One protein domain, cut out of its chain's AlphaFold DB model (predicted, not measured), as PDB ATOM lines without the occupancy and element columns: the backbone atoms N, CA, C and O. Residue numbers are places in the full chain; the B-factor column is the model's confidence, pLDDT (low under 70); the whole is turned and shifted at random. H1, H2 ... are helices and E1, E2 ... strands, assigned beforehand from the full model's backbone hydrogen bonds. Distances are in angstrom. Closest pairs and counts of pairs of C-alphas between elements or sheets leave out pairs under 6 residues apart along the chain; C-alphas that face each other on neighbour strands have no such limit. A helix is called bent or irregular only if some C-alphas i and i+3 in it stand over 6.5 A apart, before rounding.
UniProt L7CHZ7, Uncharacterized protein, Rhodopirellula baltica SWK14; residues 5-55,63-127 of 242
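AT A GLANCE: This is residues 5 to 55 and 63 to 127 of the 242 residues of an uncharacterized protein of Rhodopirellula baltica SWK14 (UniProt L7CHZ7). The model is an open, flat V: the long helices H1 and H3 are its two arms, nearer each other at the small sheet of E1 and E2 and spreading from there, with residues 43 to 47 running between them into E1. At the open end the short helices H4 and H5 stand side by side beyond H3, H6 packs on H2 beyond the end of H1, the link of residues 108 to 115 crosses the gap between these two groups, and residues 30 to 35 stick out. The printed part has 116 residues, with six named helices and two named strands in the order H1, H2, E1, E2, H3, H4, H5, H6; the sheet, in the order E1, E2, is parallel, and the class is mostly helix. The whole is loose, with a radius of gyration of the C-alphas of 17.0 A, and its C-alphas span 54 by 40 by 21 A.

HOW THE PARTS SIT: Start at residue 5 and read H1 through residue 21, then H2, residues 23 to 26. These two are close but not clearly touching; their closest C-alphas, of Leu 19 and Leu 26, are 7.7 A apart. Go on to E1, residues 48 to 50, where C-alpha 48 lies 6.3 A from C-alpha 5, the closest pair of H1 and E1. E2, residues 66 to 68, is parallel to E1 at 36 degrees, with N 50 and O 67 at 2.9 A and N 67 and O 48 at 3.0 A, both within hydrogen-bond range. H3, residues 69 to 86, is apart from H1; its closest C-alpha pair with E1 is Ala 49 and Ala 69, 5.0 A apart. With residues 84 to 86 alone, H3 touches H4, residues 88 to 97, only at the corner, closest at the C-alphas of Glu 85 and Gly 91, 5.6 A apart. Their steep tilt of 69 degrees, the same way, is only just short of about perpendicular. H5, residues 100 to 107, forms a helical hairpin with H4: they only just touch, with 3 pairs of C-alphas within 8 A, the closest those of Phe 95 and Ala 103 at 5.6 A, at a shallow tilt of 19 degrees, opposite ways. H6, residues 116 to 127, touches H2, closest at the C-alphas of Leu 26 and Ser 121, 5.4 A apart. H6 is close to H1 but not clearly touching, about perpendicular at 74 degrees, with C-alphas 19 and 122 the closest at 7.8 A. In H1, H4, H5 and H6 every O i to N i+4 pair is within hydrogen-bond range; in H3 it is 12 of 14, and H2 is too short for such a pair.

IN THESE COORDINATES: Find C-alpha 5 at (128.635, 101.655, 154.467); from there H1 runs 24.3 A to C-alpha 21, and H2 follows with 4.8 A. E1 measures 6.7 A and E2 7.3 A. Find C-alpha 69 at (141.911, 96.171, 157.321), where H3 begins its 26.5 A; it is only just irregular, with C-alphas 70 and 73 6.6 A apart. H4 measures 14.3 A, H5 10.5 A, and H6 16.4 A, ending at C-alpha 127 at (135.443, 117.729, 173.028).

THE WHOLE: Look to Met 32 and Gln 53 for the two C-alphas farthest apart, 54.0 A. Residues 56 to 62 are not printed, and C-alphas 55 and 63 are 14.3 A apart across this cut. Between H2 and E1 you find the long link, 21 residues. The mean pLDDT of the printed part is 78.8; read the B-factor column for low confidence, under 70, at residues 31 to 32, 41 to 43 and 84 to 113.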
ATOM      1  N   ILE A   5     128.246 100.529 155.328       90.25
ATOM      2  CA  ILE A   5     128.635 101.655 154.467       90.25
ATOM      3  C   ILE A   5     127.618 102.791 154.575       90.25
ATOM      4  O   ILE A   5     127.990 103.949 154.746       90.25
ATOM      5  N   GLU A   6     126.323 102.479 154.515       90.25
ATOM      6  CA  GLU A   6     125.274 103.482 154.700       90.25
ATOM      7  C   GLU A   6     125.309 104.092 156.101       90.25
ATOM      8  O   GLU A   6     125.133 105.298 156.242       90.25
ATOM      9  N   GLN A   7     125.559 103.284 157.133       92.06
ATOM     10  CA  GLN A   7     125.715 103.769 158.501       92.06
ATOM     11  C   GLN A   7     126.884 104.751 158.612       92.06
ATOM     12  O   GLN A   7     126.703 105.850 159.135       92.06
ATOM     13  N   ALA A   8     128.045 104.410 158.053       91.69
ATOM     14  CA  ALA A   8     129.212 105.283 158.063       91.69
ATOM     15  C   ALA A   8     128.986 106.577 157.255       91.69
ATOM     16  O   ALA A   8     129.327 107.666 157.712       91.69
ATOM     17  N   ARG A   9     128.310 106.501 156.099       90.75
ATOM     18  CA  ARG A   9     127.910 107.691 155.322       90.75
ATOM     19  C   ARG A   9     126.972 108.610 156.108       90.75
ATOM     20  O   ARG A   9     127.079 109.828 156.000       90.75
ATOM     21  N   LEU A  10     126.055 108.058 156.903       91.62
ATOM     22  CA  LEU A  10     125.175 108.862 157.758       91.62
ATOM     23  C   LEU A  10     125.944 109.533 158.890       91.62
ATOM     24  O   LEU A  10     125.674 110.692 159.178       91.62
ATOM     25  N   GLN A  11     126.903 108.835 159.498       91.06
ATOM     26  CA  GLN A  11     127.774 109.419 160.518       91.06
ATOM     27  C   GLN A  11     128.599 110.576 159.947       91.06
ATOM     28  O   GLN A  11     128.653 111.638 160.563       91.06
ATOM     29  N   ALA A  12     129.160 110.417 158.746       90.56
ATOM     30  CA  ALA A  12     129.875 111.487 158.055       90.56
ATOM     31  C   ALA A  12     128.976 112.708 157.795       90.56
ATOM     32  O   ALA A  12     129.361 113.833 158.104       90.56
ATOM     33  N   ARG A  13     127.745 112.494 157.307       90.94
ATOM     34  CA  ARG A  13     126.766 113.578 157.099       90.94
ATOM     35  C   ARG A  13     126.359 114.262 158.398       90.94
ATOM     36  O   ARG A  13     126.218 115.478 158.425       90.94
ATOM     37  N   LEU A  14     126.163 113.490 159.465       92.31
ATOM     38  CA  LEU A  14     125.824 114.029 160.777       92.31
ATOM     39  C   LEU A  14     126.951 114.920 161.303       92.31
ATOM     40  O   LEU A  14     126.684 116.038 161.732       92.31
ATOM     41  N   LEU A  15     128.199 114.448 161.225       90.88
ATOM     42  CA  LEU A  15     129.372 115.229 161.609       90.88
ATOM     43  C   LEU A  15     129.473 116.512 160.776       90.88
ATOM     44  O   LEU A  15     129.628 117.591 161.337       90.88
ATOM     45  N   GLN A  16     129.323 116.412 159.455       90.50
ATOM     46  CA  GLN A  16     129.352 117.567 158.562       90.50
ATOM     47  C   GLN A  16     128.257 118.588 158.903       90.50
ATOM     48  O   GLN A  16     128.534 119.783 158.947       90.50
ATOM     49  N   SER A  17     127.028 118.138 159.173       91.31
ATOM     50  CA  SER A  17     125.929 119.015 159.595       91.31
ATOM     51  C   SER A  17     126.257 119.718 160.910       91.31
ATOM     52  O   SER A  17     126.160 120.934 160.993       91.31
ATOM     53  N   LEU A  18     126.734 118.966 161.903       92.06
ATOM     54  CA  LEU A  18     127.088 119.491 163.219       92.06
ATOM     55  C   LEU A  18     128.214 120.536 163.154       92.06
ATOM     56  O   LEU A  18     128.180 121.525 163.882       92.06
ATOM     57  N   LEU A  19     129.199 120.342 162.274       91.00
ATOM     58  CA  LEU A  19     130.255 121.329 162.038       91.00
ATOM     59  C   LEU A  19     129.724 122.553 161.277       91.00
ATOM     60  O   LEU A  19     130.079 123.680 161.612       91.00
ATOM     61  N   ASN A  20     128.839 122.357 160.295       90.62
ATOM     62  CA  ASN A  20     128.206 123.453 159.559       90.62
ATOM     63  C   ASN A  20     127.320 124.336 160.446       90.62
ATOM     64  O   ASN A  20     127.332 125.553 160.268       90.62
ATOM     65  N   ASP A  21     126.620 123.757 161.418       91.69
ATOM     66  CA  ASP A  21     125.810 124.505 162.384       91.69
ATOM     67  C   ASP A  21     126.677 125.411 163.277       91.69
ATOM     68  O   ASP A  21     126.238 126.472 163.711       91.69
ATOM     69  N   ALA A  22     127.933 125.020 163.525       90.75
ATOM     70  CA  ALA A  22     128.898 125.767 164.336       90.75
ATOM     71  C   ALA A  22     129.946 126.541 163.514       90.75
ATOM     72  O   ALA A  22     130.883 127.108 164.084       90.75
ATOM     73  N   LYS A  23     129.811 126.597 162.182       88.69
ATOM     74  CA  LYS A  23     130.853 127.088 161.262       88.69
ATOM     75  C   LYS A  23     131.378 128.488 161.566       88.69
ATOM     76  O   LYS A  23     132.561 128.724 161.356       88.69
ATOM     77  N   GLU A  24     130.538 129.386 162.078       87.19
ATOM     78  CA  GLU A  24     130.927 130.765 162.411       87.19
ATOM     79  C   GLU A  24     131.958 130.826 163.541       87.19
ATOM     80  O   GLU A  24     132.819 131.698 163.548       87.19
ATOM     81  N   SER A  25     131.892 129.871 164.473       85.94
ATOM     82  CA  SER A  25     132.866 129.733 165.561       85.94
ATOM     83  C   SER A  25     134.100 128.922 165.156       85.94
ATOM     84  O   SER A  25     135.161 129.061 165.757       85.94
ATOM     85  N   LEU A  26     133.965 128.072 164.135       87.06
ATOM     86  CA  LEU A  26     134.993 127.111 163.742       87.06
ATOM     87  C   LEU A  26     135.898 127.599 162.612       87.06
ATOM     88  O   LEU A  26     137.048 127.174 162.545       87.06
ATOM     89  N   ARG A  27     135.392 128.455 161.716       83.38
ATOM     90  CA  ARG A  27     136.131 128.921 160.539       83.38
ATOM     91  C   ARG A  27     136.139 130.443 160.454       83.38
ATOM     92  O   ARG A  27     135.068 131.051 160.540       83.38
ATOM     93  N   PRO A  28     137.304 131.067 160.200       79.56
ATOM     94  CA  PRO A  28     137.361 132.496 159.953       79.56
ATOM     95  C   PRO A  28     136.616 132.840 158.660       79.56
ATOM     96  O   PRO A  28     136.633 132.090 157.677       79.56
ATOM     97  N   LYS A  29     135.981 134.010 158.648       81.94
ATOM     98  CA  LYS A  29     135.355 134.544 157.440       81.94
ATOM     99  C   LYS A  29     136.436 134.850 156.404       81.94
ATOM    100  O   LYS A  29     137.420 135.527 156.697       81.94
ATOM    101  N   LYS A  30     136.241 134.360 155.184       73.94
ATOM    102  CA  LYS A  30     137.104 134.654 154.036       73.94
ATOM    103  C   LYS A  30     136.617 135.933 153.344       73.94
ATOM    104  O   LYS A  30     135.509 136.406 153.597       73.94
ATOM    105  N   LEU A  31     137.457 136.490 152.468       66.25
ATOM    106  CA  LEU A  31     137.122 137.632 151.605       66.25
ATOM    107  C   LEU A  31     136.634 138.874 152.393       66.25
ATOM    108  O   LEU A  31     135.453 139.212 152.383       66.25
ATOM    109  N   MET A  32     137.552 139.529 153.119       69.31
ATOM    110  CA  MET A  32     137.289 140.736 153.938       69.31
ATOM    111  C   MET A  32     136.139 140.585 154.953       69.31
ATOM    112  O   MET A  32     135.457 141.551 155.278       69.31
ATOM    113  N   GLY A  33     135.919 139.378 155.481       74.12
ATOM    114  CA  GLY A  33     134.929 139.152 156.535       74.12
ATOM    115  C   GLY A  33     133.492 138.953 156.045       74.12
ATOM    116  O   GLY A  33     132.583 138.890 156.872       74.12
ATOM    117  N   THR A  34     133.272 138.830 154.736       71.88
ATOM    118  CA  THR A  34     131.920 138.775 154.156       71.88
ATOM    119  C   THR A  34     131.447 137.346 153.894       71.88
ATOM    120  O   THR A  34     130.254 137.066 153.980       71.88
ATOM    121  N   VAL A  35     132.362 136.412 153.608       75.94
ATOM    122  CA  VAL A  35     132.003 135.048 153.193       75.94
ATOM    123  C   VAL A  35     132.350 134.044 154.287       75.94
ATOM    124  O   VAL A  35     133.518 133.849 154.619       75.94
ATOM    125  N   GLN A  36     131.333 133.371 154.828       79.62
ATOM    126  CA  GLN A  36     131.516 132.262 155.763       79.62
ATOM    127  C   GLN A  36     131.649 130.941 154.985       79.62
ATOM    128  O   GLN A  36     130.645 130.479 154.433       79.62
ATOM    129  N   PRO A  37     132.836 130.303 154.944       77.81
ATOM    130  CA  PRO A  37     132.990 129.008 154.290       77.81
ATOM    131  C   PRO A  37     132.202 127.914 155.032       77.81
ATOM    132  O   PRO A  37     132.107 127.920 156.263       77.81
ATOM    133  N   PHE A  38     131.639 126.972 154.276       81.50
ATOM    134  CA  PHE A  38     130.994 125.764 154.799       81.50
ATOM    135  C   PHE A  38     131.997 124.602 154.834       81.50
ATOM    136  O   PHE A  38     133.004 124.632 154.141       81.50
ATOM    137  N   PHE A  39     131.699 123.545 155.586       80.75
ATOM    138  CA  PHE A  39     132.433 122.268 155.563       80.75
ATOM    139  C   PHE A  39     132.022 121.376 154.373       80.75
ATOM    140  O   PHE A  39     132.170 120.156 154.416       80.75
ATOM    141  N   GLY A  40     131.396 121.955 153.343       70.81
ATOM    142  CA  GLY A  40     131.032 121.259 152.103       70.81
ATOM    143  C   GLY A  40     132.230 121.030 151.187       70.81
ATOM    144  O   GLY A  40     132.275 120.019 150.491       70.81
ATOM    145  N   ASP A  41     133.202 121.941 151.250       58.97
ATOM    146  CA  ASP A  41     134.427 121.879 150.457       58.97
ATOM    147  C   ASP A  41     135.392 120.817 151.010       58.97
ATOM    148  O   ASP A  41     136.214 120.291 150.268       58.97
ATOM    149  N   GLU A  42     135.269 120.434 152.287       64.69
ATOM    150  CA  GLU A  42     136.100 119.415 152.926       64.69
ATOM    151  C   GLU A  42     135.643 117.967 152.665       64.69
ATOM    152  O   GLU A  42     134.468 117.603 152.770       64.69
ATOM    153  N   ARG A  43     136.607 117.079 152.367       68.56
ATOM    154  CA  ARG A  43     136.322 115.672 152.046       68.56
ATOM    155  C   ARG A  43     136.204 114.809 153.297       68.56
ATOM    156  O   ARG A  43     137.198 114.276 153.791       68.56
ATOM    157  N   PHE A  44     134.973 114.567 153.736       81.19
ATOM    158  CA  PHE A  44     134.666 113.470 154.656       81.19
ATOM    159  C   PHE A  44     134.794 112.135 153.918       81.19
ATOM    160  O   PHE A  44     133.922 111.744 153.141       81.19
ATOM    161  N   GLN A  45     135.903 111.437 154.141       83.50
ATOM    162  CA  GLN A  45     136.151 110.130 153.539       83.50
ATOM    163  C   GLN A  45     135.634 109.024 154.456       83.50
ATOM    164  O   GLN A  45     135.862 109.044 155.664       83.50
ATOM    165  N   VAL A  46     134.944 108.051 153.866       89.06
ATOM    166  CA  VAL A  46     134.389 106.903 154.580       89.06
ATOM    167  C   VAL A  46     135.164 105.656 154.188       89.06
ATOM    168  O   VAL A  46     135.278 105.341 153.007       89.06
ATOM    169  N   TYR A  47     135.640 104.938 155.199       90.44
ATOM    170  CA  TYR A  47     136.270 103.632 155.058       90.44
ATOM    171  C   TYR A  47     135.525 102.633 155.927       90.44
ATOM    172  O   TYR A  47     135.284 102.880 157.109       90.44
ATOM    173  N   VAL A  48     135.165 101.498 155.341       91.44
ATOM    174  CA  VAL A  48     134.615 100.351 156.054       91.44
ATOM    175  C   VAL A  48     135.617  99.220 155.929       91.44
ATOM    176  O   VAL A  48     135.789  98.626 154.864       91.44
ATOM    177  N   ALA A  49     136.290  98.946 157.039       92.69
ATOM    178  CA  ALA A  49     137.242  97.861 157.141       92.69
ATOM    179  C   ALA A  49     136.538  96.575 157.578       92.69
ATOM    180  O   ALA A  49     135.713  96.585 158.494       92.69
ATOM    181  N   ILE A  50     136.907  95.459 156.961       91.19
ATOM    182  CA  ILE A  50     136.626  94.122 157.485       91.19
ATOM    183  C   ILE A  50     137.927  93.450 157.924       91.19
ATOM    184  O   ILE A  50     139.011  93.858 157.514       91.19
ATOM    185  N   SER A  51     137.819  92.395 158.733       91.19
ATOM    186  CA  SER A  51     138.977  91.576 159.111       91.19
ATOM    187  C   SER A  51     139.756  91.099 157.882       91.19
ATOM    188  O   SER A  51     139.162  90.759 156.858       91.19
ATOM    189  N   ASP A  52     141.074  90.977 158.021       87.12
ATOM    190  CA  ASP A  52     141.968  90.479 156.969       87.12
ATOM    191  C   ASP A  52     141.600  89.065 156.501       87.12
ATOM    192  O   ASP A  52     141.799  88.706 155.341       87.12
ATOM    193  N   GLN A  53     141.003  88.262 157.387       87.19
ATOM    194  CA  GLN A  53     140.518  86.910 157.082       87.19
ATOM    195  C   GLN A  53     139.042  86.881 156.663       87.19
ATOM    196  O   GLN A  53     138.507  85.822 156.340       87.19
ATOM    197  N   GLY A  54     138.364  88.029 156.677       83.50
ATOM    198  CA  GLY A  54     136.982  88.138 156.238       83.50
ATOM    199  C   GLY A  54     136.856  88.011 154.719       83.50
ATOM    200  O   GLY A  54     137.729  88.434 153.954       83.50
ATOM    201  N   VAL A  55     135.745  87.423 154.281       82.88
ATOM    202  CA  VAL A  55     135.391  87.293 152.865       82.88
ATOM    203  C   VAL A  55     134.436  88.426 152.498       82.88
ATOM    204  O   VAL A  55     133.435  88.642 153.178       82.88
ATOM    205  N   PRO A  63     131.700  98.370 146.251       82.75
ATOM    206  CA  PRO A  63     131.842  99.732 146.746       82.75
ATOM    207  C   PRO A  63     133.310 100.017 147.118       82.75
ATOM    208  O   PRO A  63     133.912  99.208 147.830       82.75
ATOM    209  N   PRO A  64     133.896 101.137 146.658       83.00
ATOM    210  CA  PRO A  64     135.301 101.469 146.907       83.00
ATOM    211  C   PRO A  64     135.607 101.745 148.386       83.00
ATOM    212  O   PRO A  64     136.753 101.621 148.805       83.00
ATOM    213  N   GLU A  65     134.602 102.085 149.197       86.94
ATOM    214  CA  GLU A  65     134.772 102.318 150.635       86.94
ATOM    215  C   GLU A  65     135.024 101.030 151.432       86.94
ATOM    216  O   GLU A  65     135.470 101.103 152.576       86.94
ATOM    217  N   LEU A  66     134.716  99.858 150.863       89.62
ATOM    218  CA  LEU A  66     134.807  98.567 151.540       89.62
ATOM    219  C   LEU A  66     136.116  97.848 151.207       89.62
ATOM    220  O   LEU A  66     136.337  97.414 150.074       89.62
ATOM    221  N   MET A  67     136.948  97.636 152.223       90.38
ATOM    222  CA  MET A  67     138.248  96.985 152.069       90.38
ATOM    223  C   MET A  67     138.629  96.141 153.287       90.38
ATOM    224  O   MET A  67     137.996  96.206 154.340       90.38
ATOM    225  N   LYS A  68     139.659  95.307 153.123       90.75
ATOM    226  CA  LYS A  68     140.291  94.598 154.240       90.75
ATOM    227  C   LYS A  68     141.135  95.563 155.072       90.75
ATOM    228  O   LYS A  68     141.596  96.575 154.545       90.75
ATOM    229  N   ALA A  69     141.271  95.276 156.364       89.44
ATOM    230  CA  ALA A  69     141.911  96.171 157.321       89.44
ATOM    231  C   ALA A  69     143.393  96.426 156.994       89.44
ATOM    232  O   ALA A  69     143.829  97.574 157.060       89.44
ATOM    233  N   ASP A  70     144.128  95.404 156.558       89.31
ATOM    234  CA  ASP A  70     145.507  95.500 156.061       89.31
ATOM    235  C   ASP A  70     145.697  96.555 154.956       89.31
ATOM    236  O   ASP A  70     146.696  97.276 154.934       89.31
ATOM    237  N   ARG A  71     144.711  96.705 154.070       88.44
ATOM    238  CA  ARG A  71     144.741  97.665 152.963       88.44
ATOM    239  C   ARG A  71     144.403  99.097 153.381       88.44
ATOM    240  O   ARG A  71     144.821 100.032 152.700       88.44
ATOM    241  N   VAL A  72     143.678  99.293 154.484       89.25
ATOM    242  CA  VAL A  72     143.210 100.623 154.917       89.25
ATOM    243  C   VAL A  72     144.378 101.585 155.102       89.25
ATOM    244  O   VAL A  72     144.323 102.711 154.621       89.25
ATOM    245  N   VAL A  73     145.453 101.142 155.756       88.94
ATOM    246  CA  VAL A  73     146.613 102.001 156.034       88.94
ATOM    247  C   VAL A  73     147.269 102.469 154.738       88.94
ATOM    248  O   VAL A  73     147.505 103.662 154.577       88.94
ATOM    249  N   ALA A  74     147.503 101.550 153.796       88.62
ATOM    250  CA  ALA A  74     148.095 101.877 152.503       88.62
ATOM    251  C   ALA A  74     147.241 102.889 151.727       88.62
ATOM    252  O   ALA A  74     147.762 103.891 151.244       88.62
ATOM    253  N   GLU A  75     145.924 102.677 151.685       88.56
ATOM    254  CA  GLU A  75     144.973 103.570 151.018       88.56
ATOM    255  C   GLU A  75     144.944 104.970 151.665       88.56
ATOM    256  O   GLU A  75     144.906 105.987 150.968       88.56
ATOM    257  N   LEU A  76     144.997 105.049 153.001       87.12
ATOM    258  CA  LEU A  76     145.081 106.324 153.717       87.12
ATOM    259  C   LEU A  76     146.389 107.054 153.411       87.12
ATOM    260  O   LEU A  76     146.356 108.257 153.165       87.12
ATOM    261  N   THR A  77     147.523 106.351 153.427       86.88
ATOM    262  CA  THR A  77     148.833 106.934 153.120       86.88
ATOM    263  C   THR A  77     148.892 107.431 151.680       86.88
ATOM    264  O   THR A  77     149.329 108.555 151.448       86.88
ATOM    265  N   GLU A  78     148.405 106.644 150.720       86.31
ATOM    266  CA  GLU A  78     148.361 107.032 149.310       86.31
ATOM    267  C   GLU A  78     147.531 108.301 149.113       86.31
ATOM    268  O   GLU A  78     147.997 109.265 148.501       86.31
ATOM    269  N   LYS A  79     146.335 108.363 149.709       81.44
ATOM    270  CA  LYS A  79     145.504 109.563 149.613       81.44
ATOM    271  C   LYS A  79     146.093 110.748 150.357       81.44
ATOM    272  O   LYS A  79     146.050 111.851 149.828       81.44
ATOM    273  N   ALA A  80     146.655 110.550 151.548       80.12
ATOM    274  CA  ALA A  80     147.323 111.613 152.292       80.12
ATOM    275  C   ALA A  80     148.481 112.214 151.482       80.12
ATOM    276  O   ALA A  80     148.576 113.435 151.373       80.12
ATOM    277  N   ASN A  81     149.295 111.371 150.844       80.50
ATOM    278  CA  ASN A  81     150.377 111.808 149.965       80.50
ATOM    279  C   ASN A  81     149.837 112.547 148.735       80.50
ATOM    280  O   ASN A  81     150.334 113.621 148.407       80.50
ATOM    281  N   ALA A  82     148.777 112.038 148.099       76.44
ATOM    282  CA  ALA A  82     148.130 112.717 146.978       76.44
ATOM    283  C   ALA A  82     147.604 114.114 147.371       76.44
ATOM    284  O   ALA A  82     147.767 115.075 146.619       76.44
ATOM    285  N   TYR A  83     147.033 114.268 148.572       71.31
ATOM    286  CA  TYR A  83     146.656 115.587 149.093       71.31
ATOM    287  C   TYR A  83     147.881 116.472 149.344       71.31
ATOM    288  O   TYR A  83     147.882 117.629 148.941       71.31
ATOM    289  N   GLN A  84     148.952 115.943 149.937       68.69
ATOM    290  CA  GLN A  84     150.177 116.718 150.155       68.69
ATOM    291  C   GLN A  84     150.829 117.187 148.847       68.69
ATOM    292  O   GLN A  84     151.352 118.297 148.787       68.69
ATOM    293  N   GLU A  85     150.787 116.382 147.783       66.69
ATOM    294  CA  GLU A  85     151.320 116.763 146.470       66.69
ATOM    295  C   GLU A  85     150.519 117.868 145.781       66.69
ATOM    296  O   GLU A  85     151.072 118.624 144.981       66.69
ATOM    297  N   THR A  86     149.220 117.944 146.065       63.66
ATOM    298  CA  THR A  86     148.321 118.957 145.502       63.66
ATOM    299  C   THR A  86     148.276 120.235 146.341       63.66
ATOM    300  O   THR A  86     147.752 121.244 145.875       63.66
ATOM    301  N   GLN A  87     148.899 120.239 147.525       63.25
ATOM    302  CA  GLN A  87     148.936 121.369 148.453       63.25
ATOM    303  C   GLN A  87     150.273 122.138 148.432       63.25
ATOM    304  O   GLN A  87     151.337 121.631 148.059       63.25
ATOM    305  N   GLY A  88     150.216 123.403 148.858       61.91
ATOM    306  CA  GLY A  88     151.385 124.264 149.052       61.91
ATOM    307  C   GLY A  88     152.170 124.575 147.770       61.91
ATOM    308  O   GLY A  88     151.634 124.569 146.664       61.91
ATOM    309  N   ILE A  89     153.471 124.849 147.921       57.34
ATOM    310  CA  ILE A  89     154.364 125.233 146.808       57.34
ATOM    311  C   ILE A  89     154.440 124.123 145.750       57.34
ATOM    312  O   ILE A  89     154.485 124.416 144.560       57.34
ATOM    313  N   LYS A  90     154.410 122.847 146.158       61.16
ATOM    314  CA  LYS A  90     154.423 121.708 145.226       61.16
ATOM    315  C   LYS A  90     153.142 121.644 144.395       61.16
ATOM    316  O   LYS A  90     153.239 121.526 143.177       61.16
ATOM    317  N   GLY A  91     151.980 121.811 145.031       63.12
ATOM    318  CA  GLY A  91     150.695 121.922 144.344       63.12
ATOM    319  C   GLY A  91     150.648 123.102 143.376       63.12
ATOM    320  O   GLY A  91     150.245 122.937 142.229       63.12
ATOM    321  N   PHE A  92     151.158 124.264 143.794       60.25
ATOM    322  CA  PHE A  92     151.262 125.453 142.946       60.25
ATOM    323  C   PHE A  92     152.194 125.235 141.744       60.25
ATOM    324  O   PHE A  92     151.828 125.550 140.618       60.25
ATOM    325  N   VAL A  93     153.368 124.623 141.937       63.97
ATOM    326  CA  VAL A  93     154.289 124.284 140.836       63.97
ATOM    327  C   VAL A  93     153.664 123.271 139.875       63.97
ATOM    328  O   VAL A  93     153.835 123.400 138.664       63.97
ATOM    329  N   LYS A  94     152.926 122.279 140.390       63.22
ATOM    330  CA  LYS A  94     152.217 121.282 139.576       63.22
ATOM    331  C   LYS A  94     151.068 121.934 138.798       63.22
ATOM    332  O   LYS A  94     150.938 121.655 137.617       63.22
ATOM    333  N   PHE A  95     150.325 122.860 139.408       61.03
ATOM    334  CA  PHE A  95     149.279 123.659 138.756       61.03
ATOM    335  C   PHE A  95     149.838 124.558 137.645       61.03
ATOM    336  O   PHE A  95     149.316 124.558 136.538       61.03
ATOM    337  N   VAL A  96     150.942 125.268 137.899       64.69
ATOM    338  CA  VAL A  96     151.590 126.149 136.907       64.69
ATOM    339  C   VAL A  96     152.180 125.359 135.732       64.69
ATOM    340  O   VAL A  96     152.245 125.871 134.617       64.69
ATOM    341  N   LYS A  97     152.608 124.111 135.961       67.56
ATOM    342  CA  LYS A  97     153.122 123.215 134.912       67.56
ATOM    343  C   LYS A  97     152.044 122.358 134.238       67.56
ATOM    344  O   LYS A  97     152.342 121.739 133.218       67.56
ATOM    345  N   ALA A  98     150.835 122.297 134.790       61.56
ATOM    346  CA  ALA A  98     149.745 121.485 134.270       61.56
ATOM    347  C   ALA A  98     149.120 122.135 133.025       61.56
ATOM    348  O   ALA A  98     148.897 123.345 132.971       61.56
ATOM    349  N   GLY A  99     148.794 121.321 132.016       64.88
ATOM    350  CA  GLY A  99     147.985 121.772 130.879       64.88
ATOM    351  C   GLY A  99     146.557 122.141 131.308       64.88
ATOM    352  O   GLY A  99     146.113 121.758 132.387       64.88
ATOM    353  N   LYS A 100     145.793 122.839 130.449       57.09
ATOM    354  CA  LYS A 100     144.416 123.305 130.757       57.09
ATOM    355  C   LYS A 100     143.488 122.207 131.299       57.09
ATOM    356  O   LYS A 100     142.622 122.497 132.115       57.09
ATOM    357  N   GLU A 101     143.651 120.967 130.843       57.19
ATOM    358  CA  GLU A 101     142.827 119.829 131.266       57.19
ATOM    359  C   GLU A 101     143.253 119.267 132.634       57.19
ATOM    360  O   GLU A 101     142.411 118.961 133.477       57.19
ATOM    361  N   GLU A 102     144.560 119.199 132.896       56.53
ATOM    362  CA  GLU A 102     145.107 118.773 134.188       56.53
ATOM    363  C   GLU A 102     144.904 119.830 135.275       56.53
ATOM    364  O   GLU A 102     144.584 119.474 136.404       56.53
ATOM    365  N   ALA A 103     144.999 121.118 134.935       56.06
ATOM    366  CA  ALA A 103     144.692 122.222 135.840       56.06
ATOM    367  C   ALA A 103     143.225 122.181 136.297       56.06
ATOM    368  O   ALA A 103     142.953 122.345 137.481       56.06
ATOM    369  N   LYS A 104     142.298 121.845 135.387       54.06
ATOM    370  CA  LYS A 104     140.870 121.681 135.699       54.06
ATOM    371  C   LYS A 104     140.612 120.494 136.635       54.06
ATOM    372  O   LYS A 104     139.862 120.619 137.594       54.06
ATOM    373  N   ARG A 105     141.292 119.359 136.417       55.75
ATOM    374  CA  ARG A 105     141.235 118.189 137.322       55.75
ATOM    375  C   ARG A 105     141.873 118.475 138.682       55.75
ATOM    376  O   ARG A 105     141.447 117.919 139.691       55.75
ATOM    377  N   LEU A 106     142.902 119.318 138.707       54.69
ATOM    378  CA  LEU A 106     143.575 119.748 139.926       54.69
ATOM    379  C   LEU A 106     142.704 120.732 140.725       54.69
ATOM    380  O   LEU A 106     142.671 120.628 141.945       54.69
ATOM    381  N   GLU A 107     141.963 121.619 140.051       54.22
ATOM    382  CA  GLU A 107     140.942 122.510 140.632       54.22
ATOM    383  C   GLU A 107     139.734 121.738 141.174       54.22
ATOM    384  O   GLU A 107     139.378 121.922 142.336       54.22
ATOM    385  N   ASP A 108     139.178 120.792 140.407       50.78
ATOM    386  CA  ASP A 108     138.075 119.910 140.840       50.78
ATOM    387  C   ASP A 108     138.453 119.039 142.057       50.78
ATOM    388  O   ASP A 108     137.608 118.407 142.708       50.78
ATOM    389  N   HIS A 109     139.747 118.960 142.373       50.97
ATOM    390  CA  HIS A 109     140.269 118.221 143.511       50.97
ATOM    391  C   HIS A 109     140.952 119.070 144.585       50.97
ATOM    392  O   HIS A 109     141.399 118.504 145.588       50.97
ATOM    393  N   HIS A 110     140.956 120.398 144.441       55.81
ATOM    394  CA  HIS A 110     141.593 121.312 145.384       55.81
ATOM    395  C   HIS A 110     140.696 121.561 146.598       55.81
ATOM    396  O   HIS A 110     140.069 122.603 146.763       55.81
ATOM    397  N   VAL A 111     140.640 120.575 147.483       60.44
ATOM    398  CA  VAL A 111     140.084 120.775 148.817       60.44
ATOM    399  C   VAL A 111     141.166 121.390 149.688       60.44
ATOM    400  O   VAL A 111     142.209 120.774 149.926       60.44
ATOM    401  N   GLY A 112     140.930 122.624 150.135       62.22
ATOM    402  CA  GLY A 112     141.827 123.298 151.067       62.22
ATOM    403  C   GLY A 112     141.960 122.476 152.354       62.22
ATOM    404  O   GLY A 112     140.940 122.032 152.884       62.22
ATOM    405  N   PRO A 113     143.182 122.228 152.858       68.81
ATOM    406  CA  PRO A 113     143.345 121.589 154.156       68.81
ATOM    407  C   PRO A 113     142.775 122.489 155.251       68.81
ATOM    408  O   PRO A 113     142.770 123.716 155.118       68.81
ATOM    409  N   PHE A 114     142.364 121.881 156.362       77.50
ATOM    410  CA  PHE A 114     142.155 122.645 157.583       77.50
ATOM    411  C   PHE A 114     143.471 123.295 158.001       77.50
ATOM    412  O   PHE A 114     144.520 122.650 158.030       77.50
ATOM    413  N   THR A 115     143.402 124.572 158.349       80.25
ATOM    414  CA  THR A 115     144.487 125.246 159.060       80.25
ATOM    415  C   THR A 115     144.633 124.665 160.467       80.25
ATOM    416  O   THR A 115     143.673 124.142 161.038       80.25
ATOM    417  N   ASP A 116     145.812 124.808 161.073       83.25
ATOM    418  CA  ASP A 116     146.043 124.369 162.458       83.25
ATOM    419  C   ASP A 116     145.069 125.034 163.445       83.25
ATOM    420  O   ASP A 116     144.612 124.416 164.412       83.25
ATOM    421  N   GLN A 117     144.693 126.286 163.167       83.81
ATOM    422  CA  GLN A 117     143.694 127.017 163.938       83.81
ATOM    423  C   GLN A 117     142.301 126.387 163.799       83.81
ATOM    424  O   GLN A 117     141.659 126.125 164.812       83.81
ATOM    425  N   GLU A 118     141.848 126.092 162.575       84.94
ATOM    426  CA  GLU A 118     140.571 125.397 162.349       84.94
ATOM    427  C   GLU A 118     140.563 124.025 163.036       84.94
ATOM    428  O   GLU A 118     139.596 123.689 163.718       84.94
ATOM    429  N   MET A 119     141.651 123.255 162.935       88.38
ATOM    430  CA  MET A 119     141.777 121.956 163.609       88.38
ATOM    431  C   MET A 119     141.669 122.072 165.131       88.38
ATOM    432  O   MET A 119     141.035 121.228 165.770       88.38
ATOM    433  N   THR A 120     142.254 123.119 165.710       90.38
ATOM    434  CA  THR A 120     142.177 123.391 167.149       90.38
ATOM    435  C   THR A 120     140.746 123.728 167.562       90.38
ATOM    436  O   THR A 120     140.200 123.059 168.442       90.38
ATOM    437  N   SER A 121     140.088 124.657 166.862       90.69
ATOM    438  CA  SER A 121     138.693 125.032 167.128       90.69
ATOM    439  C   SER A 121     137.736 123.846 166.987       90.69
ATOM    440  O   SER A 121     136.867 123.633 167.833       90.69
ATOM    441  N   ILE A 122     137.905 123.025 165.942       90.75
ATOM    442  CA  ILE A 122     137.100 121.815 165.720       90.75
ATOM    443  C   ILE A 122     137.298 120.830 166.870       90.75
ATOM    444  O   ILE A 122     136.320 120.299 167.400       90.75
ATOM    445  N   ARG A 123     138.548 120.584 167.282       93.00
ATOM    446  CA  ARG A 123     138.859 119.680 168.393       93.00
ATOM    447  C   ARG A 123     138.186 120.143 169.681       93.00
ATOM    448  O   ARG A 123     137.512 119.342 170.323       93.00
ATOM    449  N   GLU A 124     138.359 121.406 170.053       93.19
ATOM    450  CA  GLU A 124     137.775 121.976 171.271       93.19
ATOM    451  C   GLU A 124     136.250 121.895 171.252       93.19
ATOM    452  O   GLU A 124     135.633 121.430 172.213       93.19
ATOM    453  N   PHE A 125     135.636 122.246 170.122       93.06
ATOM    454  CA  PHE A 125     134.197 122.142 169.932       93.06
ATOM    455  C   PHE A 125     133.687 120.706 170.089       93.06
ATOM    456  O   PHE A 125     132.749 120.470 170.856       93.06
ATOM    457  N   LEU A 126     134.315 119.730 169.428       92.12
ATOM    458  CA  LEU A 126     133.921 118.324 169.534       92.12
ATOM    459  C   LEU A 126     134.090 117.793 170.962       92.12
ATOM    460  O   LEU A 126     133.186 117.138 171.479       92.12
ATOM    461  N   VAL A 127     135.200 118.122 171.630       92.25
ATOM    462  CA  VAL A 127     135.443 117.729 173.028       92.25
ATOM    463  C   VAL A 127     134.405 118.356 173.961       92.25
ATOM    464  O   VAL A 127     133.870 117.658 174.817       92.25
TER     465      VAL A 127